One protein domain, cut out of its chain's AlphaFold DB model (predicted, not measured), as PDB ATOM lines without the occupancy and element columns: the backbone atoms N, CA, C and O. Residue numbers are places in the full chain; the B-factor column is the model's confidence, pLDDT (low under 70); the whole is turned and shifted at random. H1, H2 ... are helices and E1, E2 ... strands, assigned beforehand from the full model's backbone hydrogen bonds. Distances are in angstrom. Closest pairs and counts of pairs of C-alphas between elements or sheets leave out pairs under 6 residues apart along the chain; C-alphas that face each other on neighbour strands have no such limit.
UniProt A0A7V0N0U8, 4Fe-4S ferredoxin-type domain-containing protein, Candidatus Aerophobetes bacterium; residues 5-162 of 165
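AT A GLANCE: This is residues 5 to 162 of the 165 residues of the protein "4Fe-4S ferredoxin-type domain-containing protein" of Candidatus Aerophobetes bacterium (UniProt A0A7V0N0U8). One helix, H2, runs through the middle, between a small four-strand sheet over whose one face it crosses and a loop-rich lobe made of the hairpin E2 and E3 with the short helices H3 and H4. H6 packs by the edge strand E4, H5 lies farther out past H6, and H7 forms part of the tail at the other end. The printed part has 158 residues, with seven named helices and six named strands in the order E1 H1 H2 H3 E2 E3 H4 H5 H6 E4 E5 E6 H7; the larger sheet is mixed, in the order E4 E1 E6 E5. The class is mixed, helices and strands, with 65 residues, under half, in named elements. The whole is compact, with a radius of gyration of the C-alphas of 15.9 A and spans of 47 by 40 by 30 A.

HOW THE PARTS SIT: E1, residues 5 to 8, is parallel to E6, residues 149 to 152, with N 7 and O 150 2.8 A apart, and antiparallel to E4, residues 130 to 133, with N 6 and O 131 at 2.8 A. E5, residues 143 to 146, makes a hairpin with E6, N 144 and O 151 being 2.8 A apart. This sheet is only just strongly twisted, its C-alphas lying up to 4.0 A off its best plane. H1, residues 9 to 15, only grazes it with residues 9 to 12. H2, residues 34 to 46, is over E6 and E5 at a height over the sheet of 9.7 A, across the strands at 71 degrees to E5 on the local plane: two layers, a helix on one face of a sheet. H3, residues 54 to 57, touches H4, residues 85 to 88; their closest C-alphas, of Cys 55 and Cys 86, are 4.2 A apart. E2, residues 64 to 66, and E3, residues 73 to 75, form an antiparallel hairpin, with N 65 and O 74 at 2.9 A; the closest C-alphas of H2 and E3, of Phe 43 and Ile 73, are 6.1 A apart. H6, residues 121 to 125, is on the same face of the larger sheet as H2. H5, residues 111 to 115, and H7, residues 156 to 160, are not on it. Every O i to N i+4 pair is within hydrogen-bond range in H1, H2, H5, H6 and H7; H3 and H4 are too short for one.

IN THESE COORDINATES: E1 begins at C-alpha 5 (36.317, 7.420, 21.709). H2 spans 16.3 A from C-alpha 34 (34.559, 18.931, 24.318), E4 10.2 A and E6 10.1 A. H7 ends at C-alpha 160 (61.655, 13.794, 32.682).

THE WHOLE: The two C-alphas farthest apart, of Asp 52 and Lys 116, are 48.2 A apart. The printed part has no cut; the links H1 to H2 and H4 to H5 are long. Residues 29 and 159 to 162 have pLDDT under 70.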
ATOM      1  N   LEU A   5      35.434   6.382  22.222       94.62
ATOM      2  CA  LEU A   5      36.317   7.420  21.709       94.62
ATOM      3  C   LEU A   5      37.787   7.108  21.995       94.62
ATOM      4  O   LEU A   5      38.161   6.730  23.106       94.62
ATOM      5  N   PHE A   6      38.613   7.369  20.991       95.81
ATOM      6  CA  PHE A   6      40.047   7.570  21.115       95.81
ATOM      7  C   PHE A   6      40.351   9.054  20.928       95.81
ATOM      8  O   PHE A   6      39.874   9.662  19.971       95.81
ATOM      9  N   ILE A   7      41.128   9.635  21.837       95.25
ATOM     10  CA  ILE A   7      41.392  11.073  21.909       95.25
ATOM     11  C   ILE A   7      42.907  11.278  21.917       95.25
ATOM     12  O   ILE A   7      43.574  10.925  22.889       95.25
ATOM     13  N   ASP A   8      43.454  11.850  20.848       94.75
ATOM     14  CA  ASP A   8      44.865  12.232  20.778       94.75
ATOM     15  C   ASP A   8      45.051  13.617  21.412       94.75
ATOM     16  O   ASP A   8      44.861  14.656  20.779       94.75
ATOM     17  N   LEU A   9      45.361  13.643  22.711       92.31
ATOM     18  CA  LEU A   9      45.584  14.895  23.432       92.31
ATOM     19  C   LEU A   9      46.879  15.587  23.012       92.31
ATOM     20  O   LEU A   9      46.929  16.814  23.085       92.31
ATOM     21  N   ASP A  10      47.900  14.848  22.570       91.06
ATOM     22  CA  ASP A  10      49.138  15.451  22.065       91.06
ATOM     23  C   ASP A  10      48.837  16.287  20.811       91.06
ATOM     24  O   ASP A  10      49.232  17.454  20.717       91.06
ATOM     25  N   GLU A  11      48.066  15.729  19.874       91.31
ATOM     26  CA  GLU A  11      47.615  16.435  18.674       91.31
ATOM     27  C   GLU A  11      46.692  17.611  19.011       91.31
ATOM     28  O   GLU A  11      46.918  18.728  18.532       91.31
ATOM     29  N   ILE A  12      45.701  17.394  19.886       90.75
ATOM     30  CA  ILE A  12      44.767  18.448  20.304       90.75
ATOM     31  C   ILE A  12      45.511  19.611  20.950       90.75
ATOM     32  O   ILE A  12      45.203  20.762  20.654       90.75
ATOM     33  N   ASN A  13      46.474  19.345  21.831       86.94
ATOM     34  CA  ASN A  13      47.205  20.398  22.531       86.94
ATOM     35  C   ASN A  13      48.160  21.153  21.595       86.94
ATOM     36  O   ASN A  13      48.306  22.368  21.740       86.94
ATOM     37  N   ARG A  14      48.757  20.475  20.603       86.44
ATOM     38  CA  ARG A  14      49.645  21.104  19.613       86.44
ATOM     39  C   ARG A  14      48.890  21.994  18.625       86.44
ATOM     40  O   ARG A  14      49.320  23.111  18.357       86.44
ATOM     41  N   GLU A  15      47.757  21.525  18.107       86.94
ATOM     42  CA  GLU A  15      47.012  22.202  17.036       86.94
ATOM     43  C   GLU A  15      45.738  22.907  17.531       86.94
ATOM     44  O   GLU A  15      44.890  23.287  16.725       86.94
ATOM     45  N   TRP A  16      45.585  23.128  18.843       79.06
ATOM     46  CA  TRP A  16      44.312  23.548  19.453       79.06
ATOM     47  C   TRP A  16      43.675  24.797  18.825       79.06
ATOM     48  O   TRP A  16      42.455  24.904  18.786       79.06
ATOM     49  N   LYS A  17      44.488  25.732  18.314       80.31
ATOM     50  CA  LYS A  17      44.016  26.965  17.657       80.31
ATOM     51  C   LYS A  17      43.394  26.730  16.277       80.31
ATOM     52  O   LYS A  17      42.715  27.611  15.767       80.31
ATOM     53  N   LYS A  18      43.680  25.587  15.651       83.94
ATOM     54  CA  LYS A  18      43.227  25.224  14.300       83.94
ATOM     55  C   LYS A  18      42.082  24.212  14.318       83.94
ATOM     56  O   LYS A  18      41.393  24.065  13.315       83.94
ATOM     57  N   LEU A  19      41.900  23.501  15.430       83.12
ATOM     58  CA  LEU A  19      40.893  22.456  15.566       83.12
ATOM     59  C   LEU A  19      39.555  23.053  16.024       83.12
ATOM     60  O   LEU A  19      39.438  23.550  17.141       83.12
ATOM     61  N   ASP A  20      38.528  22.947  15.182       86.19
ATOM     62  CA  ASP A  20      37.148  23.348  15.496       86.19
ATOM     63  C   ASP A  20      36.335  22.127  15.962       86.19
ATOM     64  O   ASP A  20      35.478  21.606  15.246       86.19
ATOM     65  N   ILE A  21      36.661  21.600  17.149       89.62
ATOM     66  CA  ILE A  21      36.035  20.377  17.675       89.62
ATOM     67  C   ILE A  21      34.658  20.691  18.277       89.62
ATOM     68  O   ILE A  21      34.562  21.326  19.326       89.62
ATOM     69  N   LYS A  22      33.596  20.157  17.665       90.38
ATOM     70  CA  LYS A  22      32.198  20.389  18.060       90.38
ATOM     71  C   LYS A  22      31.608  19.213  18.831       90.38
ATOM     72  O   LYS A  22      31.927  18.053  18.599       90.38
ATOM     73  N   CYS A  23      30.683  19.512  19.728       90.75
ATOM     74  CA  CYS A  23      29.826  18.575  20.440       90.75
ATOM     75  C   CYS A  23      28.378  18.627  19.912       90.75
ATOM     76  O   CYS A  23      27.881  19.658  19.467       90.75
ATOM     77  N   SER A  24      27.676  17.494  19.939       90.38
ATOM     78  CA  SER A  24      26.292  17.431  19.451       90.38
ATOM     79  C   SER A  24      25.246  17.890  20.466       90.38
ATOM     80  O   SER A  24      24.084  18.056  20.105       90.38
ATOM     81  N   TYR A  25      25.642  18.079  21.722       84.44
ATOM     82  CA  TYR A  25      24.696  18.357  22.788       84.44
ATOM     83  C   TYR A  25      24.062  19.751  22.613       84.44
ATOM     84  O   TYR A  25      24.775  20.749  22.460       84.44
ATOM     85  N   PRO A  26      22.720  19.831  22.622       76.56
ATOM     86  CA  PRO A  26      21.981  20.991  22.126       76.56
ATOM     87  C   PRO A  26      22.114  22.234  23.010       76.56
ATOM     88  O   PRO A  26      21.942  23.345  22.524       76.56
ATOM     89  N   TYR A  27      22.446  22.067  24.292       77.12
ATOM     90  CA  TYR A  27      22.510  23.172  25.252       77.12
ATOM     91  C   TYR A  27      23.928  23.734  25.450       77.12
ATOM     92  O   TYR A  27      24.193  24.422  26.435       77.12
ATOM     93  N   HIS A  28      24.858  23.467  24.527       72.56
ATOM     94  CA  HIS A  28      26.160  24.133  24.537       72.56
ATOM     95  C   HIS A  28      26.080  25.527  23.924       72.56
ATOM     96  O   HIS A  28      26.039  25.676  22.701       72.56
ATOM     97  N   PHE A  29      26.177  26.557  24.763       68.88
ATOM     98  CA  PHE A  29      26.437  27.902  24.264       68.88
ATOM     99  C   PHE A  29      27.798  27.927  23.547       68.88
ATOM    100  O   PHE A  29      28.829  27.625  24.148       68.88
ATOM    101  N   GLY A  30      27.800  28.223  22.245       75.81
ATOM    102  CA  GLY A  30      29.019  28.227  21.427       75.81
ATOM    103  C   GLY A  30      29.611  26.844  21.115       75.81
ATOM    104  O   GLY A  30      30.751  26.774  20.678       75.81
ATOM    105  N   ASN A  31      28.860  25.752  21.322       78.25
ATOM    106  CA  ASN A  31      29.254  24.387  20.944       78.25
ATOM    107  C   ASN A  31      30.637  23.929  21.477       78.25
ATOM    108  O   ASN A  31      31.492  23.420  20.757       78.25
ATOM    109  N   ASN A  32      30.852  24.096  22.779       77.12
ATOM    110  CA  ASN A  32      32.137  23.881  23.445       77.12
ATOM    111  C   ASN A  32      32.170  22.635  24.351       77.12
ATOM    112  O   ASN A  32      32.989  22.545  25.265       77.12
ATOM    113  N   GLY A  33      31.300  21.653  24.115       78.88
ATOM    114  CA  GLY A  33      31.150  20.489  25.000       78.88
ATOM    115  C   GLY A  33      32.385  19.634  25.204       78.88
ATOM    116  O   GLY A  33      32.551  19.009  26.249       78.88
ATOM    117  N   VAL A  34      33.290  19.654  24.230       85.50
ATOM    118  CA  VAL A  34      34.559  18.931  24.318       85.50
ATOM    119  C   VAL A  34      35.463  19.500  25.418       85.50
ATOM    120  O   VAL A  34      36.329  18.786  25.915       85.50
ATOM    121  N   LEU A  35      35.244  20.740  25.875       87.75
ATOM    122  CA  LEU A  35      36.036  21.335  26.955       87.75
ATOM    123  C   LEU A  35      35.910  20.567  28.273       87.75
ATOM    124  O   LEU A  35      36.932  20.333  28.903       87.75
ATOM    125  N   SER A  36      34.706  20.123  28.658       87.25
ATOM    126  CA  SER A  36      34.517  19.352  29.907       87.25
ATOM    127  C   SER A  36      35.251  18.008  29.851       87.25
ATOM    128  O   SER A  36      35.877  17.586  30.820       87.25
ATOM    129  N   LEU A  37      35.243  17.363  28.680       89.06
ATOM    130  CA  LEU A  37      35.999  16.135  28.446       89.06
ATOM    131  C   LEU A  37      37.509  16.390  28.536       89.06
ATOM    132  O   LEU A  37      38.213  15.664  29.229       89.06
ATOM    133  N   ARG A  38      38.009  17.448  27.886       90.06
ATOM    134  CA  ARG A  38      39.428  17.833  27.946       90.06
ATOM    135  C   ARG A  38      39.870  18.171  29.366       90.06
ATOM    136  O   ARG A  38      40.958  17.765  29.755       90.06
ATOM    137  N   GLU A  39      39.040  18.888  30.120       91.31
ATOM    138  CA  GLU A  39      39.284  19.217  31.524       91.31
ATOM    139  C   GLU A  39      39.493  17.954  32.352       91.31
ATOM    140  O   GLU A  39      40.524  17.782  33.004       91.31
ATOM    141  N   TRP A  40      38.514  17.052  32.281       90.88
ATOM    142  CA  TRP A  40      38.529  15.816  33.035       90.88
ATOM    143  C   TRP A  40      39.766  14.993  32.685       90.88
ATOM    144  O   TRP A  40      40.506  14.590  33.582       90.88
ATOM    145  N   LEU A  41      40.064  14.832  31.394       92.19
ATOM    146  CA  LEU A  41      41.268  14.133  30.964       92.19
ATOM    147  C   LEU A  41      42.541  14.807  31.482       92.19
ATOM    148  O   LEU A  41      43.413  14.117  32.007       92.19
ATOM    149  N   ALA A  42      42.642  16.137  31.415       92.06
ATOM    150  CA  ALA A  42      43.796  16.861  31.937       92.06
ATOM    151  C   ALA A  42      44.025  16.572  33.429       92.06
ATOM    152  O   ALA A  42      45.161  16.336  33.846       92.06
ATOM    153  N   PHE A  43      42.966  16.490  34.234       92.69
ATOM    154  CA  PHE A  43      43.090  16.139  35.651       92.69
ATOM    155  C   PHE A  43      43.526  14.689  35.871       92.69
ATOM    156  O   PHE A  43      44.321  14.429  36.775       92.69
ATOM    157  N   GLN A  44      43.069  13.756  35.034       91.69
ATOM    158  CA  GLN A  44      43.413  12.337  35.160       91.69
ATOM    159  C   GLN A  44      44.871  12.041  34.761       91.69
ATOM    160  O   GLN A  44      45.559  11.283  35.461       91.69
ATOM    161  N   ILE A  45      45.350  12.636  33.657       90.12
ATOM    162  CA  ILE A  45      46.611  12.222  33.015       90.12
ATOM    163  C   ILE A  45      47.684  13.309  32.877       90.12
ATOM    164  O   ILE A  45      48.870  12.985  32.928       90.12
ATOM    165  N   VAL A  46      47.307  14.586  32.748       91.25
ATOM    166  CA  VAL A  46      48.270  15.702  32.612       91.25
ATOM    167  C   VAL A  46      48.729  16.194  33.987       91.25
ATOM    168  O   VAL A  46      49.896  16.537  34.177       91.25
ATOM    169  N   CYS A  47      47.818  16.212  34.964       92.25
ATOM    170  CA  CYS A  47      48.082  16.644  36.332       92.25
ATOM    171  C   CYS A  47      49.297  15.927  36.946       92.25
ATOM    172  O   CYS A  47      49.427  14.700  36.894       92.25
ATOM    173  N   ARG A  48      50.171  16.700  37.604       92.44
ATOM    174  CA  ARG A  48      51.380  16.174  38.261       92.44
ATOM    175  C   ARG A  48      51.150  15.594  39.660       92.44
ATOM    176  O   ARG A  48      52.087  15.051  40.233       92.44
ATOM    177  N   ARG A  49      49.921  15.664  40.189       93.31
ATOM    178  CA  ARG A  49      49.516  15.053  41.474       93.31
ATOM    179  C   ARG A  49      50.397  15.506  42.648       93.31
ATOM    180  O   ARG A  49      50.919  14.691  43.406       93.31
ATOM    181  N   CYS A  50      50.593  16.821  42.760       93.31
ATOM    182  CA  CYS A  50      51.447  17.444  43.774       93.31
ATOM    183  C   CYS A  50      51.048  17.019  45.195       93.31
ATOM    184  O   CYS A  50      49.857  16.953  45.507       93.31
ATOM    185  N   LYS A  51      52.043  16.805  46.066       92.50
ATOM    186  CA  LYS A  51      51.817  16.461  47.478       92.50
ATOM    187  C   LYS A  51      51.111  17.579  48.247       92.50
ATOM    188  O   LYS A  51      50.199  17.268  48.995       92.50
ATOM    189  N   ASP A  52      51.486  18.834  47.994       92.44
ATOM    190  CA  ASP A  52      50.938  20.011  48.689       92.44
ATOM    191  C   ASP A  52      49.768  20.672  47.928       92.44
ATOM    192  O   ASP A  52      49.306  21.734  48.318       92.44
ATOM    193  N   TYR A  53      49.336  20.091  46.794       94.81
ATOM    194  CA  TYR A  53      48.130  20.464  46.022       94.81
ATOM    195  C   TYR A  53      47.733  21.964  46.041       94.81
ATOM    196  O   TYR A  53      46.595  22.312  46.366       94.81
ATOM    197  N   PRO A  54      48.617  22.885  45.602       96.75
ATOM    198  CA  PRO A  54      48.365  24.329  45.684       96.75
ATOM    199  C   PRO A  54      47.111  24.770  44.914       96.75
ATOM    200  O   PRO A  54      46.448  25.731  45.292       96.75
ATOM    201  N   CYS A  55      46.742  24.042  43.855       97.00
ATOM    202  CA  CYS A  55      45.515  24.282  43.099       97.00
ATOM    203  C   CYS A  55      44.235  24.072  43.925       97.00
ATOM    204  O   CYS A  55      43.277  24.820  43.734       97.00
ATOM    205  N   VAL A  56      44.226  23.091  44.835       97.06
ATOM    206  CA  VAL A  56      43.110  22.821  45.753       97.06
ATOM    207  C   VAL A  56      43.061  23.912  46.824       97.06
ATOM    208  O   VAL A  56      42.022  24.542  46.989       97.06
ATOM    209  N   HIS A  57      44.197  24.237  47.455       97.06
ATOM    210  CA  HIS A  57      44.279  25.309  48.459       97.06
ATOM    211  C   HIS A  57      43.889  26.695  47.925       97.06
ATOM    212  O   HIS A  57      43.360  27.524  48.661       97.06
ATOM    213  N   ALA A  58      44.121  26.958  46.638       97.50
ATOM    214  CA  ALA A  58      43.726  28.212  46.006       97.50
ATOM    215  C   ALA A  58      42.207  28.342  45.780       97.50
ATOM    216  O   ALA A  58      41.724  29.437  45.472       97.50
ATOM    217  N   CYS A  59      41.435  27.253  45.884       96.94
ATOM    218  CA  CYS A  59      39.999  27.277  45.649       96.94
ATOM    219  C   CYS A  59      39.234  27.755  46.891       96.94
ATOM    220  O   CYS A  59      38.942  26.980  47.793       96.94
ATOM    221  N   ARG A  60      38.821  29.028  46.903       95.38
ATOM    222  CA  ARG A  60      38.023  29.608  48.005       95.38
ATOM    223  C   ARG A  60      36.602  29.052  48.142       95.38
ATOM    224  O   ARG A  60      35.951  29.322  49.140       95.38
ATOM    225  N   TYR A  61      36.121  28.340  47.127       96.00
ATOM    226  CA  TYR A  61      34.772  27.769  47.082       96.00
ATOM    227  C   TYR A  61      34.763  26.269  47.386       96.00
ATOM    228  O   TYR A  61      33.735  25.633  47.195       96.00
ATOM    229  N   GLU A  62      35.920  25.697  47.746       95.62
ATOM    230  CA  GLU A  62      36.062  24.262  48.040       95.62
ATOM    231  C   GLU A  62      35.567  23.370  46.885       95.62
ATOM    232  O   GLU A  62      35.127  22.239  47.053       95.62
ATOM    233  N   ALA A  63      35.650  23.896  45.659       95.94
ATOM    234  CA  ALA A  63      35.176  23.227  44.457       95.94
ATOM    235  C   ALA A  63      36.199  22.242  43.876       95.94
ATOM    236  O   ALA A  63      35.894  21.581  42.889       95.94
ATOM    237  N   LEU A  64      37.414  22.182  44.421       95.44
ATOM    238  CA  LEU A  64      38.434  21.209  44.048       95.44
ATOM    239  C   LEU A  64      38.778  20.356  45.257       95.44
ATOM    240  O   LEU A  64      39.070  20.887  46.323       95.44
ATOM    241  N   GLU A  65      38.823  19.052  45.043       95.31
ATOM    242  CA  GLU A  65      39.182  18.061  46.047       95.31
ATOM    243  C   GLU A  65      40.310  17.180  45.509       95.31
ATOM    244  O   GLU A  65      40.407  16.955  44.301       95.31
ATOM    245  N   ARG A  66      41.177  16.688  46.394       95.19
ATOM    246  CA  ARG A  66      42.207  15.704  46.054       95.19
ATOM    247  C   ARG A  66      41.769  14.334  46.554       95.19
ATOM    248  O   ARG A  66      41.630  14.143  47.753       95.19
ATOM    249  N   VAL A  67      41.667  13.374  45.643       94.44
ATOM    250  CA  VAL A  67      41.445  11.964  45.984       94.44
ATOM    251  C   VAL A  67      42.735  11.404  46.580       94.44
ATOM    252  O   VAL A  67      43.772  11.404  45.908       94.44
ATOM    253  N   GLU A  68      42.697  10.956  47.835       90.25
ATOM    254  CA  GLU A  68      43.901  10.604  48.595       90.25
ATOM    255  C   GLU A  68      44.690   9.451  47.966       90.25
ATOM    256  O   GLU A  68      45.914   9.549  47.833       90.25
ATOM    257  N   GLU A  69      43.998   8.410  47.499       91.19
ATOM    258  CA  GLU A  69      44.600   7.179  46.977       91.19
ATOM    259  C   GLU A  69      45.310   7.406  45.641       91.19
ATOM    260  O   GLU A  69      46.360   6.828  45.365       91.19
ATOM    261  N   SER A  70      44.735   8.254  44.784       89.81
ATOM    262  CA  SER A  70      45.236   8.475  43.424       89.81
ATOM    263  C   SER A  70      46.075   9.746  43.281       89.81
ATOM    264  O   SER A  70      46.855   9.862  42.329       89.81
ATOM    265  N   GLY A  71      45.910  10.705  44.198       91.62
ATOM    266  CA  GLY A  71      46.447  12.064  44.119       91.62
ATOM    267  C   GLY A  71      45.827  12.919  43.010       91.62
ATOM    268  O   GLY A  71      46.356  13.989  42.702       91.62
ATOM    269  N   ILE A  72      44.758  12.436  42.371       93.06
ATOM    270  CA  ILE A  72      44.050  13.131  41.297       93.06
ATOM    271  C   ILE A  72      43.123  14.178  41.906       93.06
ATOM    272  O   ILE A  72      42.527  13.958  42.958       93.06
ATOM    273  N   ILE A  73      43.006  15.319  41.230       94.62
ATOM    274  CA  ILE A  73      42.056  16.358  41.617       94.62
ATOM    275  C   ILE A  73      40.708  16.137  40.930       94.62
ATOM    276  O   ILE A  73      40.652  15.775  39.753       94.62
ATOM    277  N   VAL A  74      39.626  16.378  41.657       93.06
ATOM    278  CA  VAL A  74      38.246  16.311  41.172       93.06
ATOM    279  C   VAL A  74      37.603  17.671  41.384       93.06
ATOM    280  O   VAL A  74      37.830  18.319  42.404       93.06
ATOM    281  N   ARG A  75      36.814  18.121  40.404       92.81
ATOM    282  CA  ARG A  75      36.074  19.379  40.492       92.81
ATOM    283  C   ARG A  75      34.602  19.129  40.775       92.81
ATOM    284  O   ARG A  75      33.922  18.470  39.991       92.81
ATOM    285  N   ASN A  76      34.100  19.729  41.847       92.06
ATOM    286  CA  ASN A  76      32.675  19.847  42.094       92.06
ATOM    287  C   ASN A  76      32.113  21.017  41.280       92.06
ATOM    288  O   ASN A  76      32.368  22.195  41.543       92.06
ATOM    289  N   ASN A  77      31.329  20.676  40.265       87.25
ATOM    290  CA  ASN A  77      30.814  21.649  39.313       87.25
ATOM    291  C   ASN A  77      29.716  22.550  39.888       87.25
ATOM    292  O   ASN A  77      29.561  23.666  39.408       87.25
ATOM    293  N   CYS A  78      28.995  22.109  40.922       88.88
ATOM    294  CA  CYS A  78      27.968  22.924  41.574       88.88
ATOM    295  C   CYS A  78      28.568  24.023  42.465       88.88
ATOM    296  O   CYS A  78      27.910  25.026  42.714       88.88
ATOM    297  N   LEU A  79      29.813  23.848  42.921       93.56
ATOM    298  CA  LEU A  79      30.540  24.833  43.732       93.56
ATOM    299  C   LEU A  79      31.439  25.746  42.886       93.56
ATOM    300  O   LEU A  79      31.786  26.857  43.286       93.56
ATOM    301  N   CYS A  80      31.867  25.281  41.712       93.31
ATOM    302  CA  CYS A  80      32.853  25.988  40.911       93.31
ATOM    303  C   CYS A  80      32.258  27.192  40.168       93.31
ATOM    304  O   CYS A  80      31.509  27.033  39.211       93.31
ATOM    305  N   VAL A  81      32.722  28.399  40.499       92.94
ATOM    306  CA  VAL A  81      32.374  29.634  39.765       92.94
ATOM    307  C   VAL A  81      33.333  29.976  38.615       92.94
ATOM    308  O   VAL A  81      33.279  31.062  38.052       92.94
ATOM    309  N   SER A  82      34.255  29.072  38.271       92.25
ATOM    310  CA  SER A  82      35.257  29.265  37.211       92.25
ATOM    311  C   SER A  82      36.126  30.533  37.355       92.25
ATOM    312  O   SER A  82      36.552  31.128  36.368       92.25
ATOM    313  N   CYS A  83      36.473  30.929  38.587       94.38
ATOM    314  CA  CYS A  83      37.344  32.087  38.858       94.38
ATOM    315  C   CYS A  83      38.815  31.908  38.425       94.38
ATOM    316  O   CYS A  83      39.600  32.848  38.504       94.38
ATOM    317  N   LYS A  84      39.203  30.696  38.002       94.81
ATOM    318  CA  LYS A  84      40.545  30.318  37.514       94.81
ATOM    319  C   LYS A  84      41.699  30.447  38.514       94.81
ATOM    320  O   LYS A  84      42.843  30.217  38.134       94.81
ATOM    321  N   SER A  85      41.438  30.712  39.795       96.31
ATOM    322  CA  SER A  85      42.495  30.793  40.819       96.31
ATOM    323  C   SER A  85      43.338  29.514  40.901       96.31
ATOM    324  O   SER A  85      44.554  29.584  41.047       96.31
ATOM    325  N   CYS A  86      42.717  28.347  40.722       96.25
ATOM    326  CA  CYS A  86      43.408  27.059  40.680       96.25
ATOM    327  C   CYS A  86      44.364  26.907  39.484       96.25
ATOM    328  O   CYS A  86      45.403  26.264  39.624       96.25
ATOM    329  N   ALA A  87      44.036  27.508  38.335       96.00
ATOM    330  CA  ALA A  87      44.895  27.517  37.155       96.00
ATOM    331  C   ALA A  87      46.151  28.353  37.403       96.00
ATOM    332  O   ALA A  87      47.260  27.882  37.171       96.00
ATOM    333  N   VAL A  88      45.975  29.552  37.970       96.06
ATOM    334  CA  VAL A  88      47.079  30.449  38.349       96.06
ATOM    335  C   VAL A  88      47.975  29.816  39.418       96.06
ATOM    336  O   VAL A  88      49.192  29.937  39.356       96.06
ATOM    337  N   ALA A  89      47.388  29.103  40.379       97.06
ATOM    338  CA  ALA A  89      48.129  28.437  41.446       97.06
ATOM    339  C   ALA A  89      48.873  27.168  40.999       97.06
ATOM    340  O   ALA A  89      49.660  26.621  41.770       97.06
ATOM    341  N   CYS A  90      48.621  26.654  39.791       96.25
ATOM    342  CA  CYS A  90      49.289  25.457  39.304       96.25
ATOM    343  C   CYS A  90      50.745  25.782  38.914       96.25
ATOM    344  O   CYS A  90      50.959  26.423  37.886       96.25
ATOM    345  N   PRO A  91      51.765  25.275  39.638       94.69
ATOM    346  CA  PRO A  91      53.167  25.607  39.353       94.69
ATOM    347  C   PRO A  91      53.659  25.037  38.017       94.69
ATOM    348  O   PRO A  91      54.699  25.435  37.507       94.69
ATOM    349  N   PHE A  92      52.915  24.083  37.453       92.94
ATOM    350  CA  PHE A  92      53.250  23.404  36.206       92.94
ATOM    351  C   PHE A  92      52.368  23.833  35.031       92.94
ATOM    352  O   PHE A  92      52.533  23.297  33.940       92.94
ATOM    353  N   GLY A  93      51.401  24.733  35.250       92.12
ATOM    354  CA  GLY A  93      50.483  25.182  34.200       92.12
ATOM    355  C   GLY A  93      49.629  24.068  33.577       92.12
ATOM    356  O   GLY A  93      49.155  24.219  32.459       92.12
ATOM    357  N   THR A  94      49.426  22.940  34.271       91.81
ATOM    358  CA  THR A  94      48.670  21.782  33.745       91.81
ATOM    359  C   THR A  94      47.154  21.941  33.851       91.81
ATOM    360  O   THR A  94      46.405  21.079  33.400       91.81
ATOM    361  N   ILE A  95      46.689  23.012  34.497       93.38
ATOM    362  CA  ILE A  95      45.280  23.391  34.569       93.38
ATOM    363  C   ILE A  95      45.089  24.556  33.595       93.38
ATOM    364  O   ILE A  95      45.373  25.702  33.937       93.38
ATOM    365  N   TYR A  96      44.641  24.262  32.375       90.00
ATOM    366  CA  TYR A  96      44.483  25.289  31.342       90.00
ATOM    367  C   TYR A  96      43.206  26.104  31.569       90.00
ATOM    368  O   TYR A  96      42.126  25.555  31.810       90.00
ATOM    369  N   MET A  97      43.311  27.430  31.487       90.31
ATOM    370  CA  MET A  97      42.185  28.335  31.745       90.31
ATOM    371  C   MET A  97      41.068  28.163  30.710       90.31
ATOM    372  O   MET A  97      39.884  28.274  31.047       90.31
ATOM    373  N   GLU A  98      41.455  27.844  29.479       86.44
ATOM    374  CA  GLU A  98      40.610  27.650  28.304       86.44
ATOM    375  C   GLU A  98      39.724  26.408  28.426       86.44
ATOM    376  O   GLU A  98      38.649  26.366  27.834       86.44
ATOM    377  N   ILE A  99      40.146  25.413  29.214       87.00
ATOM    378  CA  ILE A  99      39.405  24.158  29.401       87.00
ATOM    379  C   ILE A  99      38.737  24.057  30.772       87.00
ATOM    380  O   ILE A  99      38.312  22.981  31.148       87.00
ATOM    381  N   LEU A 100      38.617  25.152  31.523       87.94
ATOM    382  CA  LEU A 100      37.868  25.188  32.787       87.94
ATOM    383  C   LEU A 100      36.467  25.785  32.561       87.94
ATOM    384  O   LEU A 100      36.247  26.950  32.900       87.94
ATOM    385  N   PRO A 101      35.499  25.092  31.949       83.06
ATOM    386  CA  PRO A 101      34.235  25.725  31.610       83.06
ATOM    387  C   PRO A 101      33.422  26.061  32.872       83.06
ATOM    388  O   PRO A 101      33.451  25.332  33.866       83.06
ATOM    389  N   PHE A 102      32.692  27.181  32.831       83.25
ATOM    390  CA  PHE A 102      31.711  27.517  33.872       83.25
ATOM    391  C   PHE A 102      30.572  26.492  33.885       83.25
ATOM    392  O   PHE A 102      30.260  25.924  34.925       83.25
ATOM    393  N   LEU A 103      30.024  26.185  32.707       80.38
ATOM    394  CA  LEU A 103      29.049  25.114  32.527       80.38
ATOM    395  C   LEU A 103      29.769  23.798  32.224       80.38
ATOM    396  O   LEU A 103      30.475  23.689  31.223       80.38
ATOM    397  N   THR A 104      29.587  22.806  33.087       76.44
ATOM    398  CA  THR A 104      30.079  21.445  32.856       76.44
ATOM    399  C   THR A 104      29.031  20.611  32.134       76.44
ATOM    400  O   THR A 104      27.829  20.810  32.328       76.44
ATOM    401  N   PHE A 105      29.474  19.630  31.358       80.25
ATOM    402  CA  PHE A 105      28.590  18.660  30.729       80.25
ATOM    403  C   PHE A 105      29.256  17.289  30.700       80.25
ATOM    404  O   PHE A 105      30.465  17.173  30.495       80.25
ATOM    405  N   THR A 106      28.458  16.240  30.877       83.31
ATOM    406  CA  THR A 106      28.943  14.861  30.764       83.31
ATOM    407  C   THR A 106      28.778  14.393  29.324       83.31
ATOM    408  O   THR A 106      27.704  14.541  28.745       83.31
ATOM    409  N   CYS A 107      29.844  13.848  28.735       88.88
ATOM    410  CA  CYS A 107      29.782  13.277  27.395       88.88
ATOM    411  C   CYS A 107      28.869  12.046  27.398       88.88
ATOM    412  O   CYS A 107      29.068  11.123  28.181       88.88
ATOM    413  N   ASP A 108      27.889  12.020  26.502       90.12
ATOM    414  CA  ASP A 108      26.955  10.907  26.336       90.12
ATOM    415  C   ASP A 108      27.324   9.994  25.156       90.12
ATOM    416  O   ASP A 108      26.530   9.134  24.785       90.12
ATOM    417  N   LEU A 109      28.495  10.199  24.542       91.94
ATOM    418  CA  LEU A 109      28.946   9.530  23.319       91.94
ATOM    419  C   LEU A 109      28.059   9.805  22.085       91.94
ATOM    420  O   LEU A 109      28.056   9.030  21.134       91.94
ATOM    421  N   CYS A 110      27.328  10.928  22.051       92.44
ATOM    422  CA  CYS A 110      26.413  11.266  20.954       92.44
ATOM    423  C   CYS A 110      25.391  10.143  20.674       92.44
ATOM    424  O   CYS A 110      25.158   9.792  19.512       92.44
ATOM    425  N   LYS A 111      24.780   9.571  21.724       92.19
ATOM    426  CA  LYS A 111      23.867   8.411  21.633       92.19
ATOM    427  C   LYS A 111      22.798   8.568  20.555       92.19
ATOM    428  O   LYS A 111      22.542   7.631  19.802       92.19
ATOM    429  N   ASP A 112      22.203   9.751  20.440       92.38
ATOM    430  CA  ASP A 112      21.135  10.004  19.467       92.38
ATOM    431  C   ASP A 112      21.629  10.070  18.018       92.38
ATOM    432  O   ASP A 112      20.888   9.707  17.104       92.38
ATOM    433  N   ARG A 113      22.884  10.478  17.792       94.00
ATOM    434  CA  ARG A 113      23.519  10.430  16.464       94.00
ATOM    435  C   ARG A 113      23.829   8.988  16.080       94.00
ATOM    436  O   ARG A 113      23.456   8.554  14.993       94.00
ATOM    437  N   LEU A 114      24.398   8.226  17.015       93.81
ATOM    438  CA  LEU A 114      24.729   6.817  16.805       93.81
ATOM    439  C   LEU A 114      23.493   5.972  16.467       93.81
ATOM    440  O   LEU A 114      23.556   5.143  15.564       93.81
ATOM    441  N   LYS A 115      22.347   6.218  17.121       93.62
ATOM    442  CA  LYS A 115      21.069   5.549  16.796       93.62
ATOM    443  C   LYS A 115      20.603   5.786  15.356       93.62
ATOM    444  O   LYS A 115      19.922   4.936  14.795       93.62
ATOM    445  N   LYS A 116      20.960   6.929  14.766       94.69
ATOM    446  CA  LYS A 116      20.634   7.295  13.378       94.69
ATOM    447  C   LYS A 116      21.683   6.809  12.370       94.69
ATOM    448  O   LYS A 116      21.580   7.132  11.193       94.69
ATOM    449  N   GLY A 117      22.694   6.063  12.819       92.88
ATOM    450  CA  GLY A 117      23.818   5.633  11.985       92.88
ATOM    451  C   GLY A 117      24.837   6.739  11.696       92.88
ATOM    452  O   GLY A 117      25.739   6.535  10.888       92.88
ATOM    453  N   GLU A 118      24.723   7.899  12.347       93.50
ATOM    454  CA  GLU A 118      25.695   8.982  12.229       93.50
ATOM    455  C   GLU A 118      26.845   8.800  13.225       93.50
ATOM    456  O   GLU A 118      26.653   8.347  14.354       93.50
ATOM    457  N   GLU A 119      28.046   9.235  12.850       92.88
ATOM    458  CA  GLU A 119      29.177   9.270  13.776       92.88
ATOM    459  C   GLU A 119      29.060  10.412  14.815       92.88
ATOM    460  O   GLU A 119      28.363  11.422  14.579       92.88
ATOM    461  N   PRO A 120      29.751  10.297  15.969       95.12
ATOM    462  CA  PRO A 120      29.831  11.373  16.950       95.12
ATOM    463  C   PRO A 120      30.347  12.670  16.322       95.12
ATOM    464  O   PRO A 120      31.293  12.666  15.536       95.12
ATOM    465  N   LEU A 121      29.741  13.805  16.680       93.88
ATOM    466  CA  LEU A 121      30.064  15.073  16.018       93.88
ATOM    467  C   LEU A 121      31.529  15.486  16.229       93.88
ATOM    468  O   LEU A 121      32.158  15.979  15.297       93.88
ATOM    469  N   CYS A 122      32.074  15.226  17.420       93.62
ATOM    470  CA  CYS A 122      33.459  15.546  17.750       93.62
ATOM    471  C   CYS A 122      34.451  14.794  16.863       93.62
ATOM    472  O   CYS A 122      35.435  15.389  16.440       93.62
ATOM    473  N   VAL A 123      34.160  13.537  16.514       94.62
ATOM    474  CA  VAL A 123      34.971  12.722  15.597       94.62
ATOM    475  C   VAL A 123      35.008  13.394  14.230       94.62
ATOM    476  O   VAL A 123      36.085  13.768  13.766       94.62
ATOM    477  N   ARG A 124      33.827  13.692  13.669       93.62
ATOM    478  CA  ARG A 124      33.670  14.334  12.355       93.62
ATOM    479  C   ARG A 124      34.419  15.664  12.234       93.62
ATOM    480  O   ARG A 124      34.952  15.977  11.177       93.62
ATOM    481  N   THR A 125      34.424  16.478  13.290       92.38
ATOM    482  CA  THR A 125      34.992  17.838  13.251       92.38
ATOM    483  C   THR A 125      36.434  17.936  13.746       92.38
ATOM    484  O   THR A 125      37.071  18.964  13.560       92.38
ATOM    485  N   SER A 126      36.963  16.891  14.387       91.44
ATOM    486  CA  SER A 126      38.290  16.929  15.024       91.44
ATOM    487  C   SER A 126      39.478  16.898  14.063       91.44
ATOM    488  O   SER A 126      40.612  16.919  14.526       91.44
ATOM    489  N   GLY A 127      39.256  16.769  12.752       88.25
ATOM    490  CA  GLY A 127      40.349  16.624  11.786       88.25
ATOM    491  C   GLY A 127      41.178  15.342  11.961       88.25
ATOM    492  O   GLY A 127      42.282  15.270  11.438       88.25
ATOM    493  N   GLY A 128      40.661  14.340  12.684       90.50
ATOM    494  CA  GLY A 128      41.335  13.059  12.938       90.50
ATOM    495  C   GLY A 128      41.896  12.892  14.354       90.50
ATOM    496  O   GLY A 128      42.229  11.764  14.729       90.50
ATOM    497  N   ALA A 129      41.921  13.964  15.152       92.75
ATOM    498  CA  ALA A 129      42.422  13.935  16.527       92.75
ATOM    499  C   ALA A 129      41.510  13.149  17.493       92.75
ATOM    500  O   ALA A 129      41.956  12.670  18.536       92.75
ATOM    501  N   ILE A 130      40.224  12.993  17.156       94.69
ATOM    502  CA  ILE A 130      39.272  12.144  17.879       94.69
ATOM    503  C   ILE A 130      38.745  11.080  16.920       94.69
ATOM    504  O   ILE A 130      38.291  11.394  15.821       94.69
ATOM    505  N   LYS A 131      38.772   9.816  17.343       95.75
ATOM    506  CA  LYS A 131      38.313   8.661  16.557       95.75
ATOM    507  C   LYS A 131      37.261   7.879  17.334       95.75
ATOM    508  O   LYS A 131      37.291   7.863  18.559       95.75
ATOM    509  N   TYR A 132      36.351   7.211  16.631       95.88
ATOM    510  CA  TYR A 132      35.349   6.325  17.229       95.88
ATOM    511  C   TYR A 132      35.528   4.899  16.717       95.88
ATOM    512  O   TYR A 132      35.610   4.675  15.510       95.88
ATOM    513  N   GLY A 133      35.608   3.930  17.626       94.38
ATOM    514  CA  GLY A 133      35.927   2.552  17.270       94.38
ATOM    515  C   GLY A 133      36.290   1.692  18.470       94.38
ATOM    516  O   GLY A 133      35.992   2.036  19.613       94.38
ATOM    517  N   GLU A 134      36.914   0.552  18.195       94.94
ATOM    518  CA  GLU A 134      37.459  -0.332  19.222       94.94
ATOM    519  C   GLU A 134      38.953  -0.061  19.385       94.94
ATOM    520  O   GLU A 134      39.702  -0.040  18.408       94.94
ATOM    521  N   PHE A 135      39.379   0.144  20.626       94.88
ATOM    522  CA  PHE A 135      40.757   0.465  20.973       94.88
ATOM    523  C   PHE A 135      41.202  -0.396  22.153       94.88
ATOM    524  O   PHE A 135      40.381  -0.983  22.859       94.88
ATOM    525  N   LYS A 136      42.517  -0.478  22.347       94.12
ATOM    526  CA  LYS A 136      43.151  -1.194  23.455       94.12
ATOM    527  C   LYS A 136      44.171  -0.290  24.133       94.12
ATOM    528  O   LYS A 136      44.735   0.591  23.483       94.12
ATOM    529  N   GLU A 137      44.399  -0.514  25.423       93.31
ATOM    530  CA  GLU A 137      45.460   0.178  26.153       93.31
ATOM    531  C   GLU A 137      46.822  -0.250  25.590       93.31
ATOM    532  O   GLU A 137      47.058  -1.433  25.333       93.31
ATOM    533  N   ASP A 138      47.709   0.720  25.386       93.56
ATOM    534  CA  ASP A 138      49.060   0.505  24.879       93.56
ATOM    535  C   ASP A 138      49.996   1.556  25.480       93.56
ATOM    536  O   ASP A 138      50.162   2.671  24.978       93.56
ATOM    537  N   ARG A 139      50.622   1.191  26.599       89.69
ATOM    538  CA  ARG A 139      51.491   2.095  27.363       89.69
ATOM    539  C   ARG A 139      52.816   2.391  26.669       89.69
ATOM    540  O   ARG A 139      53.460   3.388  27.013       89.69
ATOM    541  N   GLU A 140      53.243   1.555  25.725       87.75
ATOM    542  CA  GLU A 140      54.454   1.800  24.940       87.75
ATOM    543  C   GLU A 140      54.209   2.983  24.009       87.75
ATOM    544  O   GLU A 140      54.946   3.970  24.069       87.75
ATOM    545  N   ASN A 141      53.076   2.953  23.305       89.00
ATOM    546  CA  ASN A 141      52.629   3.996  22.382       89.00
ATOM    547  C   ASN A 141      51.861   5.152  23.047       89.00
ATOM    548  O   ASN A 141      51.196   5.927  22.357       89.00
ATOM    549  N   ASN A 142      51.971   5.307  24.373       91.81
ATOM    550  CA  ASN A 142      51.351   6.394  25.141       91.81
ATOM    551  C   ASN A 142      49.809   6.415  25.100       91.81
ATOM    552  O   ASN A 142      49.210   7.480  25.238       91.81
ATOM    553  N   ILE A 143      49.165   5.261  24.925       94.62
ATOM    554  CA  ILE A 143      47.708   5.099  24.904       94.62
ATOM    555  C   ILE A 143      47.242   4.547  26.251       94.62
ATOM    556  O   ILE A 143      47.581   3.427  26.637       94.62
ATOM    557  N   PHE A 144      46.418   5.321  26.946       93.94
ATOM    558  CA  PHE A 144      45.909   5.017  28.278       93.94
ATOM    559  C   PHE A 144      44.388   4.909  28.255       93.94
ATOM    560  O   PHE A 144      43.715   5.711  27.607       93.94
ATOM    561  N   GLN A 145      43.839   3.942  28.985       94.31
ATOM    562  CA  GLN A 145      42.401   3.864  29.219       94.31
ATOM    563  C   GLN A 145      42.037   4.739  30.424       94.31
ATOM    564  O   GLN A 145      42.585   4.565  31.513       94.31
ATOM    565  N   ILE A 146      41.115   5.682  30.233       91.44
ATOM    566  CA  ILE A 146      40.625   6.578  31.284       91.44
ATOM    567  C   ILE A 146      39.102   6.500  31.278       91.44
ATOM    568  O   ILE A 146      38.443   7.003  30.368       91.44
ATOM    569  N   GLY A 147      38.541   5.839  32.292       90.44
ATOM    570  CA  GLY A 147      37.119   5.504  32.315       90.44
ATOM    571  C   GLY A 147      36.724   4.710  31.067       90.44
ATOM    572  O   GLY A 147      37.272   3.640  30.802       90.44
ATOM    573  N   GLU A 148      35.788   5.257  30.294       90.56
ATOM    574  CA  GLU A 148      35.273   4.632  29.072       90.56
ATOM    575  C   GLU A 148      36.043   5.021  27.801       90.56
ATOM    576  O   GLU A 148      35.774   4.444  26.750       90.56
ATOM    577  N   VAL A 149      36.980   5.977  27.852       93.69
ATOM    578  CA  VAL A 149      37.691   6.487  26.664       93.69
ATOM    579  C   VAL A 149      39.162   6.080  26.647       93.69
ATOM    580  O   VAL A 149      39.778   5.832  27.685       93.69
ATOM    581  N   PHE A 150      39.743   6.058  25.450       95.56
ATOM    582  CA  PHE A 150      41.175   5.867  25.249       95.56
ATOM    583  C   PHE A 150      41.827   7.193  24.903       95.56
ATOM    584  O   PHE A 150      41.312   7.967  24.098       95.56
ATOM    585  N   VAL A 151      42.971   7.462  25.513       95.56
ATOM    586  CA  VAL A 151      43.642   8.750  25.396       95.56
ATOM    587  C   VAL A 151      45.093   8.526  25.056       95.56
ATOM    588  O   VAL A 151      45.802   7.831  25.783       95.56
ATOM    589  N   LYS A 152      45.536   9.139  23.962       94.94
ATOM    590  CA  LYS A 152      46.948   9.210  23.625       94.94
ATOM    591  C   LYS A 152      47.525  10.513  24.143       94.94
ATOM    592  O   LYS A 152      47.053  11.589  23.781       94.94
ATOM    593  N   ILE A 153      48.522  10.401  25.008       92.19
ATOM    594  CA  ILE A 153      49.247  11.552  25.533       92.19
ATOM    595  C   ILE A 153      50.617  11.149  26.040       92.19
ATOM    596  O   ILE A 153      50.761  10.155  26.750       92.19
ATOM    597  N   THR A 154      51.614  11.965  25.748       88.19
ATOM    598  CA  THR A 154      52.955  11.792  26.289       88.19
ATOM    599  C   THR A 154      52.968  12.175  27.777       88.19
ATOM    600  O   THR A 154      52.771  13.341  28.116       88.19
ATOM    601  N   PRO A 155      53.181  11.231  28.717       81.06
ATOM    602  CA  PRO A 155      53.151  11.557  30.139       81.06
ATOM    603  C   PRO A 155      54.397  12.339  30.553       81.06
ATOM    604  O   PRO A 155      55.516  11.968  30.191       81.06
ATOM    605  N   TRP A 156      54.228  13.302  31.462       77.12
ATOM    606  CA  TRP A 156      55.334  14.091  32.025       77.12
ATOM    607  C   TRP A 156      56.464  13.233  32.629       77.12
ATOM    608  O   TRP A 156      57.630  13.616  32.622       77.12
ATOM    609  N   LYS A 157      56.153  12.032  33.139       75.50
ATOM    610  CA  LYS A 157      57.170  11.098  33.661       75.50
ATOM    611  C   LYS A 157      58.130  10.621  32.570       75.50
ATOM    612  O   LYS A 157      59.319  10.464  32.837       75.50
ATOM    613  N   LYS A 158      57.622  10.390  31.353       74.50
ATOM    614  CA  LYS A 158      58.461  10.024  30.208       74.50
ATOM    615  C   LYS A 158      59.297  11.221  29.753       74.50
ATOM    616  O   LYS A 158      60.480  11.022  29.483       74.50
ATOM    617  N   GLU A 159      58.740  12.436  29.800       68.56
ATOM    618  CA  GLU A 159      59.475  13.682  29.525       68.56
ATOM    619  C   GLU A 159      60.705  13.851  30.419       68.56
ATOM    620  O   GLU A 159      61.807  14.071  29.920       68.56
ATOM    621  N   LEU A 160      60.547  13.663  31.730       66.81
ATOM    622  CA  LEU A 160      61.655  13.794  32.682       66.81
ATOM    623  C   LEU A 160      62.691  12.668  32.573       66.81
ATOM    624  O   LEU A 160      63.856  12.874  32.894       66.81
ATOM    625  N   SER A 161      62.284  11.478  32.124       66.06
ATOM    626  CA  SER A 161      63.176  10.316  32.016       66.06
ATOM    627  C   SER A 161      64.146  10.367  30.828       66.06
ATOM    628  O   SER A 161      64.940   9.445  30.656       66.06
ATOM    629  N   GLY A 162      64.053  11.388  29.967       58.81
ATOM    630  CA  GLY A 162      64.892  11.522  28.772       58.81
ATOM    631  C   GLY A 162      64.594  10.508  27.660       58.81
ATOM    632  O   GLY A 162      65.199  10.593  26.596       58.81
TER     633      GLY A 162